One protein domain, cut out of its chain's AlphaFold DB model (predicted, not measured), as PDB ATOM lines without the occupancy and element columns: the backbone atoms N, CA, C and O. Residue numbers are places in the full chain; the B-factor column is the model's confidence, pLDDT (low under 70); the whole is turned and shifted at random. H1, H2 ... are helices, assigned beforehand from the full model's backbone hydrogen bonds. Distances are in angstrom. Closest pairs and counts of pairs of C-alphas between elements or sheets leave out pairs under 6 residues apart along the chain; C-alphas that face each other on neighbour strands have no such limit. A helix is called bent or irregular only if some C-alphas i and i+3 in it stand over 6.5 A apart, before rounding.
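What this domain is: This is residues 90 to 138 of the 140 residues of an uncharacterized protein of Leptospira ognonensis (UniProt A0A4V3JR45). Three helices of similar length run side by side in a small up-and-down bundle, H3, H2 and H1 each packing on the other two. Tight turns fold the chain back after H1 and again after H2, at opposite ends of the bundle, and the three helix centres make a triangle. The printed part has 49 residues with three named helices, in the order H1, H2, H3, and no named strand; the class is all helix. The whole is compact, with a radius of gyration of the C-alphas of 10.3 A, and its outline is a rod spanning 32 by 15 by 15 A.

How they stand to each other: The longest helix is H3, residues 125 to 138. It touches H2, residues 108 to 120, through residues 115 to 120 of H2 alone; the closest C-alphas, those of Gly 119 and Arg 128, are 5.4 A apart. H2 and H3 form a helical hairpin, running opposite ways at a shallow tilt of 18 degrees. H3 also touches H1, residues 90 to 102, where the closest C-alphas are those of Cys 97 and Cys 138, 5.1 A apart. H1 and H3 run the same way at a shallow tilt of 29 degrees, with their centres 12.1 A apart. H1 touches H2 as well, and the closest C-alphas of this pair, those of Cys 99 and Cys 111, are 5.5 A apart. H1 and H2 form a second helical hairpin, opposite ways at a shallow tilt of 10 degrees, with their centres 10.0 A apart. The three form a bundle, helices set together along their lengths, and it is up and down, each helix running against the one before it in the chain. In H1 and H2 every O i to N i+4 pair is within hydrogen-bond range; in H3 it is 8 of 10.

Where its parts are: H3 begins at C-alpha 125, at (-85.763, 10.598, -1.697), and ends at C-alpha 138, at (-78.905, 29.555, 2.000), 20.5 A from first to last C-alpha. H2 measures 18.7 A from C-alpha 108 to C-alpha 120. H1 begins at C-alpha 90, at (-80.095, 19.649, 10.919), and measures 18.0 A to C-alpha 102. No helix is bent or irregular.

The domain as a whole: The two C-alphas farthest apart are those of Gly 106 and Glu 124, at 31.9 A; the first and last printed C-alphas, of Glu 90 and Cys 138, are 13.4 A apart. The printed part has no cut. The links from H1 to H2, 5 residues, and from H2 to H3, 4 residues, are both tight. The mean pLDDT of the printed part is 88.6, and one residue, Gly 106, is under 70.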
ATOM      1  N   GLU A  90     -80.231  18.246  10.522       94.44
ATOM      2  CA  GLU A  90     -80.095  19.649  10.919       94.44
ATOM      3  C   GLU A  90     -78.630  20.098  10.910       94.44
ATOM      4  O   GLU A  90     -78.312  21.194  10.446       94.44
ATOM      5  N   GLU A  91     -77.720  19.234  11.364       93.00
ATOM      6  CA  GLU A  91     -76.281  19.498  11.332       93.00
ATOM      7  C   GLU A  91     -75.755  19.597   9.895       93.00
ATOM      8  O   GLU A  91     -74.969  20.495   9.581       93.00
ATOM      9  N   LYS A  92     -76.234  18.725   8.995       93.19
ATOM     10  CA  LYS A  92     -75.911  18.793   7.561       93.19
ATOM     11  C   LYS A  92     -76.432  20.085   6.935       93.19
ATOM     12  O   LYS A  92     -75.706  20.713   6.165       93.19
ATOM     13  N   VAL A  93     -77.659  20.501   7.267       94.31
ATOM     14  CA  VAL A  93     -78.228  21.780   6.800       94.31
ATOM     15  C   VAL A  93     -77.354  22.941   7.266       94.31
ATOM     16  O   VAL A  93     -76.945  23.765   6.445       94.31
ATOM     17  N   LYS A  94     -77.005  22.974   8.559       93.06
ATOM     18  CA  LYS A  94     -76.161  24.019   9.144       93.06
ATOM     19  C   LYS A  94     -74.801  24.106   8.449       93.06
ATOM     20  O   LYS A  94     -74.408  25.189   8.040       93.06
ATOM     21  N   GLU A  95     -74.115  22.983   8.244       91.12
ATOM     22  CA  GLU A  95     -72.812  22.941   7.560       91.12
ATOM     23  C   GLU A  95     -72.860  23.492   6.123       91.12
ATOM     24  O   GLU A  95     -71.900  24.118   5.662       91.12
ATOM     25  N   VAL A  96     -73.963  23.274   5.397       92.12
ATOM     26  CA  VAL A  96     -74.145  23.842   4.052       92.12
ATOM     27  C   VAL A  96     -74.447  25.337   4.117       92.12
ATOM     28  O   VAL A  96     -73.848  26.110   3.370       92.12
ATOM     29  N   CYS A  97     -75.336  25.765   5.009       92.38
ATOM     30  CA  CYS A  97     -75.720  27.172   5.126       92.38
ATOM     31  C   CYS A  97     -74.584  28.045   5.682       92.38
ATOM     32  O   CYS A  97     -74.347  29.149   5.185       92.38
ATOM     33  N   ASP A  98     -73.804  27.521   6.627       91.62
ATOM     34  CA  ASP A  98     -72.569  28.148   7.098       91.62
ATOM     35  C   ASP A  98     -71.562  28.286   5.949       91.62
ATOM     36  O   ASP A  98     -70.941  29.333   5.796       91.62
ATOM     37  N   CYS A  99     -71.442  27.275   5.078       89.38
ATOM     38  CA  CYS A  99     -70.598  27.395   3.892       89.38
ATOM     39  C   CYS A  99     -71.043  28.566   3.011       89.38
ATOM     40  O   CYS A  99     -70.221  29.417   2.678       89.38
ATOM     41  N   PHE A 100     -72.326  28.639   2.641       90.69
ATOM     42  CA  PHE A 100     -72.809  29.700   1.752       90.69
ATOM     43  C   PHE A 100     -72.688  31.100   2.362       90.69
ATOM     44  O   PHE A 100     -72.368  32.040   1.634       90.69
ATOM     45  N   SER A 101     -72.891  31.235   3.675       88.06
ATOM     46  CA  SER A 101     -72.766  32.521   4.372       88.06
ATOM     47  C   SER A 101     -71.314  32.995   4.509       88.06
ATOM     48  O   SER A 101     -71.054  34.196   4.448       88.06
ATOM     49  N   LEU A 102     -70.360  32.068   4.649       85.44
ATOM     50  CA  LEU A 102     -68.934  32.379   4.794       85.44
ATOM     51  C   LEU A 102     -68.183  32.434   3.454       85.44
ATOM     52  O   LEU A 102     -67.108  33.034   3.371       85.44
ATOM     53  N   ALA A 103     -68.713  31.807   2.400       81.50
ATOM     54  CA  ALA A 103     -68.034  31.709   1.115       81.50
ATOM     55  C   ALA A 103     -68.040  33.048   0.347       81.50
ATOM     56  O   ALA A 103     -69.098  33.633   0.096       81.50
ATOM     57  N   PRO A 104     -66.878  33.510  -0.155       77.06
ATOM     58  CA  PRO A 104     -66.820  34.620  -1.102       77.06
ATOM     59  C   PRO A 104     -67.668  34.338  -2.353       77.06
ATOM     60  O   PRO A 104     -67.737  33.195  -2.808       77.06
ATOM     61  N   LYS A 105     -68.236  35.375  -2.992       72.38
ATOM     62  CA  LYS A 105     -69.119  35.243  -4.179       72.38
ATOM     63  C   LYS A 105     -68.576  34.325  -5.293       72.38
ATOM     64  O   LYS A 105     -69.360  33.667  -5.963       72.38
ATOM     65  N   GLY A 106     -67.256  34.251  -5.482       68.06
ATOM     66  CA  GLY A 106     -66.609  33.388  -6.484       68.06
ATOM     67  C   GLY A 106     -66.310  31.948  -6.041       68.06
ATOM     68  O   GLY A 106     -65.764  31.181  -6.828       68.06
ATOM     69  N   GLN A 107     -66.621  31.575  -4.798       71.06
ATOM     70  CA  GLN A 107     -66.265  30.281  -4.192       71.06
ATOM     71  C   GLN A 107     -67.481  29.463  -3.733       71.06
ATOM     72  O   GLN A 107     -67.327  28.363  -3.207       71.06
ATOM     73  N   LYS A 108     -68.700  29.933  -4.027       82.75
ATOM     74  CA  LYS A 108     -69.964  29.239  -3.722       82.75
ATOM     75  C   LYS A 108     -70.076  27.843  -4.347       82.75
ATOM     76  O   LYS A 108     -70.844  27.011  -3.877       82.75
ATOM     77  N   MET A 109     -69.269  27.549  -5.369       84.25
ATOM     78  CA  MET A 109     -69.214  26.225  -5.992       84.25
ATOM     79  C   MET A 109     -68.776  25.113  -5.038       84.25
ATOM     80  O   MET A 109     -69.243  23.983  -5.160       84.25
ATOM     81  N   ALA A 110     -67.951  25.439  -4.045       81.81
ATOM     82  CA  ALA A 110     -67.653  24.515  -2.962       81.81
ATOM     83  C   ALA A 110     -68.921  24.190  -2.158       81.81
ATOM     84  O   ALA A 110     -69.268  23.027  -1.980       81.81
ATOM     85  N   CYS A 111     -69.709  25.195  -1.792       87.62
ATOM     86  CA  CYS A 111     -70.929  24.988  -1.016       87.62
ATOM     87  C   CYS A 111     -71.990  24.175  -1.769       87.62
ATOM     88  O   CYS A 111     -72.576  23.262  -1.189       87.62
ATOM     89  N   PHE A 112     -72.147  24.388  -3.081       89.00
ATOM     90  CA  PHE A 112     -72.995  23.531  -3.922       89.00
ATOM     91  C   PHE A 112     -72.505  22.078  -3.981       89.00
ATOM     92  O   PHE A 112     -73.301  21.137  -3.951       89.00
ATOM     93  N   GLN A 113     -71.191  21.859  -4.037       86.56
ATOM     94  CA  GLN A 113     -70.636  20.508  -3.962       86.56
ATOM     95  C   GLN A 113     -70.874  19.864  -2.587       86.56
ATOM     96  O   GLN A 113     -71.245  18.691  -2.543       86.56
ATOM     97  N   LYS A 114     -70.725  20.617  -1.485       87.75
ATOM     98  CA  LYS A 114     -71.005  20.142  -0.119       87.75
ATOM     99  C   LYS A 114     -72.481  19.769   0.035       87.75
ATOM    100  O   LYS A 114     -72.790  18.688   0.529       87.75
ATOM    101  N   GLN A 115     -73.381  20.606  -0.482       91.38
ATOM    102  CA  GLN A 115     -74.812  20.318  -0.573       91.38
ATOM    103  C   GLN A 115     -75.074  19.011  -1.331       91.38
ATOM    104  O   GLN A 115     -75.765  18.131  -0.826       91.38
ATOM    105  N   SER A 116     -74.483  18.841  -2.518       89.94
ATOM    106  CA  SER A 116     -74.649  17.616  -3.308       89.94
ATOM    107  C   SER A 116     -74.143  16.372  -2.572       89.94
ATOM    108  O   SER A 116     -74.769  15.315  -2.651       89.94
ATOM    109  N   GLN A 117     -73.024  16.482  -1.855       88.00
ATOM    110  CA  GLN A 117     -72.436  15.369  -1.112       88.00
ATOM    111  C   GLN A 117     -73.302  14.960   0.080       88.00
ATOM    112  O   GLN A 117     -73.666  13.790   0.163       88.00
ATOM    113  N   TYR A 118     -73.729  15.900   0.930       90.62
ATOM    114  CA  TYR A 118     -74.659  15.579   2.016       90.62
ATOM    115  C   TYR A 118     -76.002  15.066   1.494       90.62
ATOM    116  O   TYR A 118     -76.522  14.082   2.021       90.62
ATOM    117  N   GLY A 119     -76.515  15.637   0.401       90.62
ATOM    118  CA  GLY A 119     -77.738  15.175  -0.253       90.62
ATOM    119  C   GLY A 119     -77.685  13.703  -0.684       90.62
ATOM    120  O   GLY A 119     -78.694  13.004  -0.611       90.62
ATOM    121  N   LYS A 120     -76.510  13.201  -1.087       89.50
ATOM    122  CA  LYS A 120     -76.305  11.789  -1.465       89.50
ATOM    123  C   LYS A 120     -76.296  10.826  -0.277       89.50
ATOM    124  O   LYS A 120     -76.461   9.633  -0.495       89.50
ATOM    125  N   THR A 121     -76.120  11.319   0.952       89.19
ATOM    126  CA  THR A 121     -76.132  10.472   2.162       89.19
ATOM    127  C   THR A 121     -77.545  10.083   2.607       89.19
ATOM    128  O   THR A 121     -77.703   9.174   3.419       89.19
ATOM    129  N   PHE A 122     -78.588  10.737   2.082       88.75
ATOM    130  CA  PHE A 122     -79.975  10.383   2.376       88.75
ATOM    131  C   PHE A 122     -80.449   9.256   1.455       88.75
ATOM    132  O   PHE A 122     -80.547   9.434   0.241       88.75
ATOM    133  N   ALA A 123     -80.777   8.105   2.049       85.56
ATOM    134  CA  ALA A 123     -81.367   6.973   1.334       85.56
ATOM    135  C   ALA A 123     -82.820   7.244   0.897       85.56
ATOM    136  O   ALA A 123     -83.269   6.728  -0.120       85.56
ATOM    137  N   GLU A 124     -83.550   8.063   1.659       89.38
ATOM    138  CA  GLU A 124     -84.934   8.442   1.372       89.38
ATOM    139  C   GLU A 124     -84.986   9.666   0.448       89.38
ATOM    140  O   GLU A 124     -84.509  10.751   0.800       89.38
ATOM    141  N   ASP A 125     -85.634   9.521  -0.709       87.94
ATOM    142  CA  ASP A 125     -85.763  10.598  -1.697       87.94
ATOM    143  C   ASP A 125     -86.440  11.850  -1.123       87.94
ATOM    144  O   ASP A 125     -86.048  12.970  -1.450       87.94
ATOM    145  N   GLN A 126     -87.412  11.676  -0.225       92.56
ATOM    146  CA  GLN A 126     -88.152  12.788   0.365       92.56
ATOM    147  C   GLN A 126     -87.278  13.645   1.291       92.56
ATOM    148  O   GLN A 126     -87.269  14.866   1.146       92.56
ATOM    149  N   LYS A 127     -86.449  13.021   2.141       90.75
ATOM    150  CA  LYS A 127     -85.463  13.736   2.971       90.75
ATOM    151  C   LYS A 127     -84.415  14.445   2.122       90.75
ATOM    152  O   LYS A 127     -84.028  15.567   2.430       90.75
ATOM    153  N   ARG A 128     -83.979  13.834   1.015       92.88
ATOM    154  CA  ARG A 128     -83.056  14.485   0.071       92.88
ATOM    155  C   ARG A 128     -83.676  15.729  -0.574       92.88
ATOM    156  O   ARG A 128     -82.985  16.734  -0.741       92.88
ATOM    157  N   ILE A 129     -84.951  15.663  -0.962       92.44
ATOM    158  CA  ILE A 129     -85.682  16.800  -1.541       92.44
ATOM    159  C   ILE A 129     -85.818  17.921  -0.510       92.44
ATOM    160  O   ILE A 129     -85.466  19.058  -0.820       92.44
ATOM    161  N   GLU A 130     -86.268  17.595   0.702       95.00
ATOM    162  CA  GLU A 130     -86.422  18.552   1.801       95.00
ATOM    163  C   GLU A 130     -85.094  19.241   2.130       95.00
ATOM    164  O   GLU A 130     -85.014  20.470   2.133       95.00
ATOM    165  N   PHE A 131     -84.021  18.459   2.285       95.62
ATOM    166  CA  PHE A 131     -82.671  18.976   2.488       95.62
ATOM    167  C   PHE A 131     -82.282  19.983   1.403       95.62
ATOM    168  O   PHE A 131     -81.908  21.111   1.710       95.62
ATOM    169  N   ASN A 132     -82.422  19.601   0.128       92.50
ATOM    170  CA  ASN A 132     -82.049  20.459  -0.993       92.50
ATOM    171  C   ASN A 132     -82.879  21.747  -1.047       92.50
ATOM    172  O   ASN A 132     -82.340  22.796  -1.395       92.50
ATOM    173  N   GLN A 133     -84.173  21.683  -0.723       93.00
ATOM    174  CA  GLN A 133     -85.042  22.859  -0.673       93.00
ATOM    175  C   GLN A 133     -84.602  23.830   0.423       93.00
ATOM    176  O   GLN A 133     -84.460  25.025   0.149       93.00
ATOM    177  N   ILE A 134     -84.332  23.316   1.627       94.38
ATOM    178  CA  ILE A 134     -83.864  24.124   2.757       94.38
ATOM    179  C   ILE A 134     -82.519  24.767   2.410       94.38
ATOM    180  O   ILE A 134     -82.382  25.988   2.479       94.38
ATOM    181  N   THR A 135     -81.538  23.989   1.956       93.94
ATOM    182  CA  THR A 135     -80.188  24.515   1.713       93.94
ATOM    183  C   THR A 135     -80.088  25.404   0.474       93.94
ATOM    184  O   THR A 135     -79.240  26.290   0.444       93.94
ATOM    185  N   ASN A 136     -80.967  25.244  -0.525       89.31
ATOM    186  CA  ASN A 136     -81.045  26.169  -1.667       89.31
ATOM    187  C   ASN A 136     -81.405  27.598  -1.238       89.31
ATOM    188  O   ASN A 136     -81.074  28.553  -1.939       89.31
ATOM    189  N   SER A 137     -82.096  27.762  -0.106       88.44
ATOM    190  CA  SER A 137     -82.390  29.091   0.434       88.44
ATOM    191  C   SER A 137     -81.150  29.791   0.997       88.44
ATOM    192  O   SER A 137     -81.127  31.015   1.034       88.44
ATOM    193  N   CYS A 138     -80.106  29.036   1.353       89.31
ATOM    194  CA  CYS A 138     -78.905  29.555   2.000       89.31
ATOM    195  C   CYS A 138     -77.905  30.212   1.037       89.31
ATOM    196  O   CYS A 138     -77.013  30.919   1.491       89.31
TER     197      CYS A 138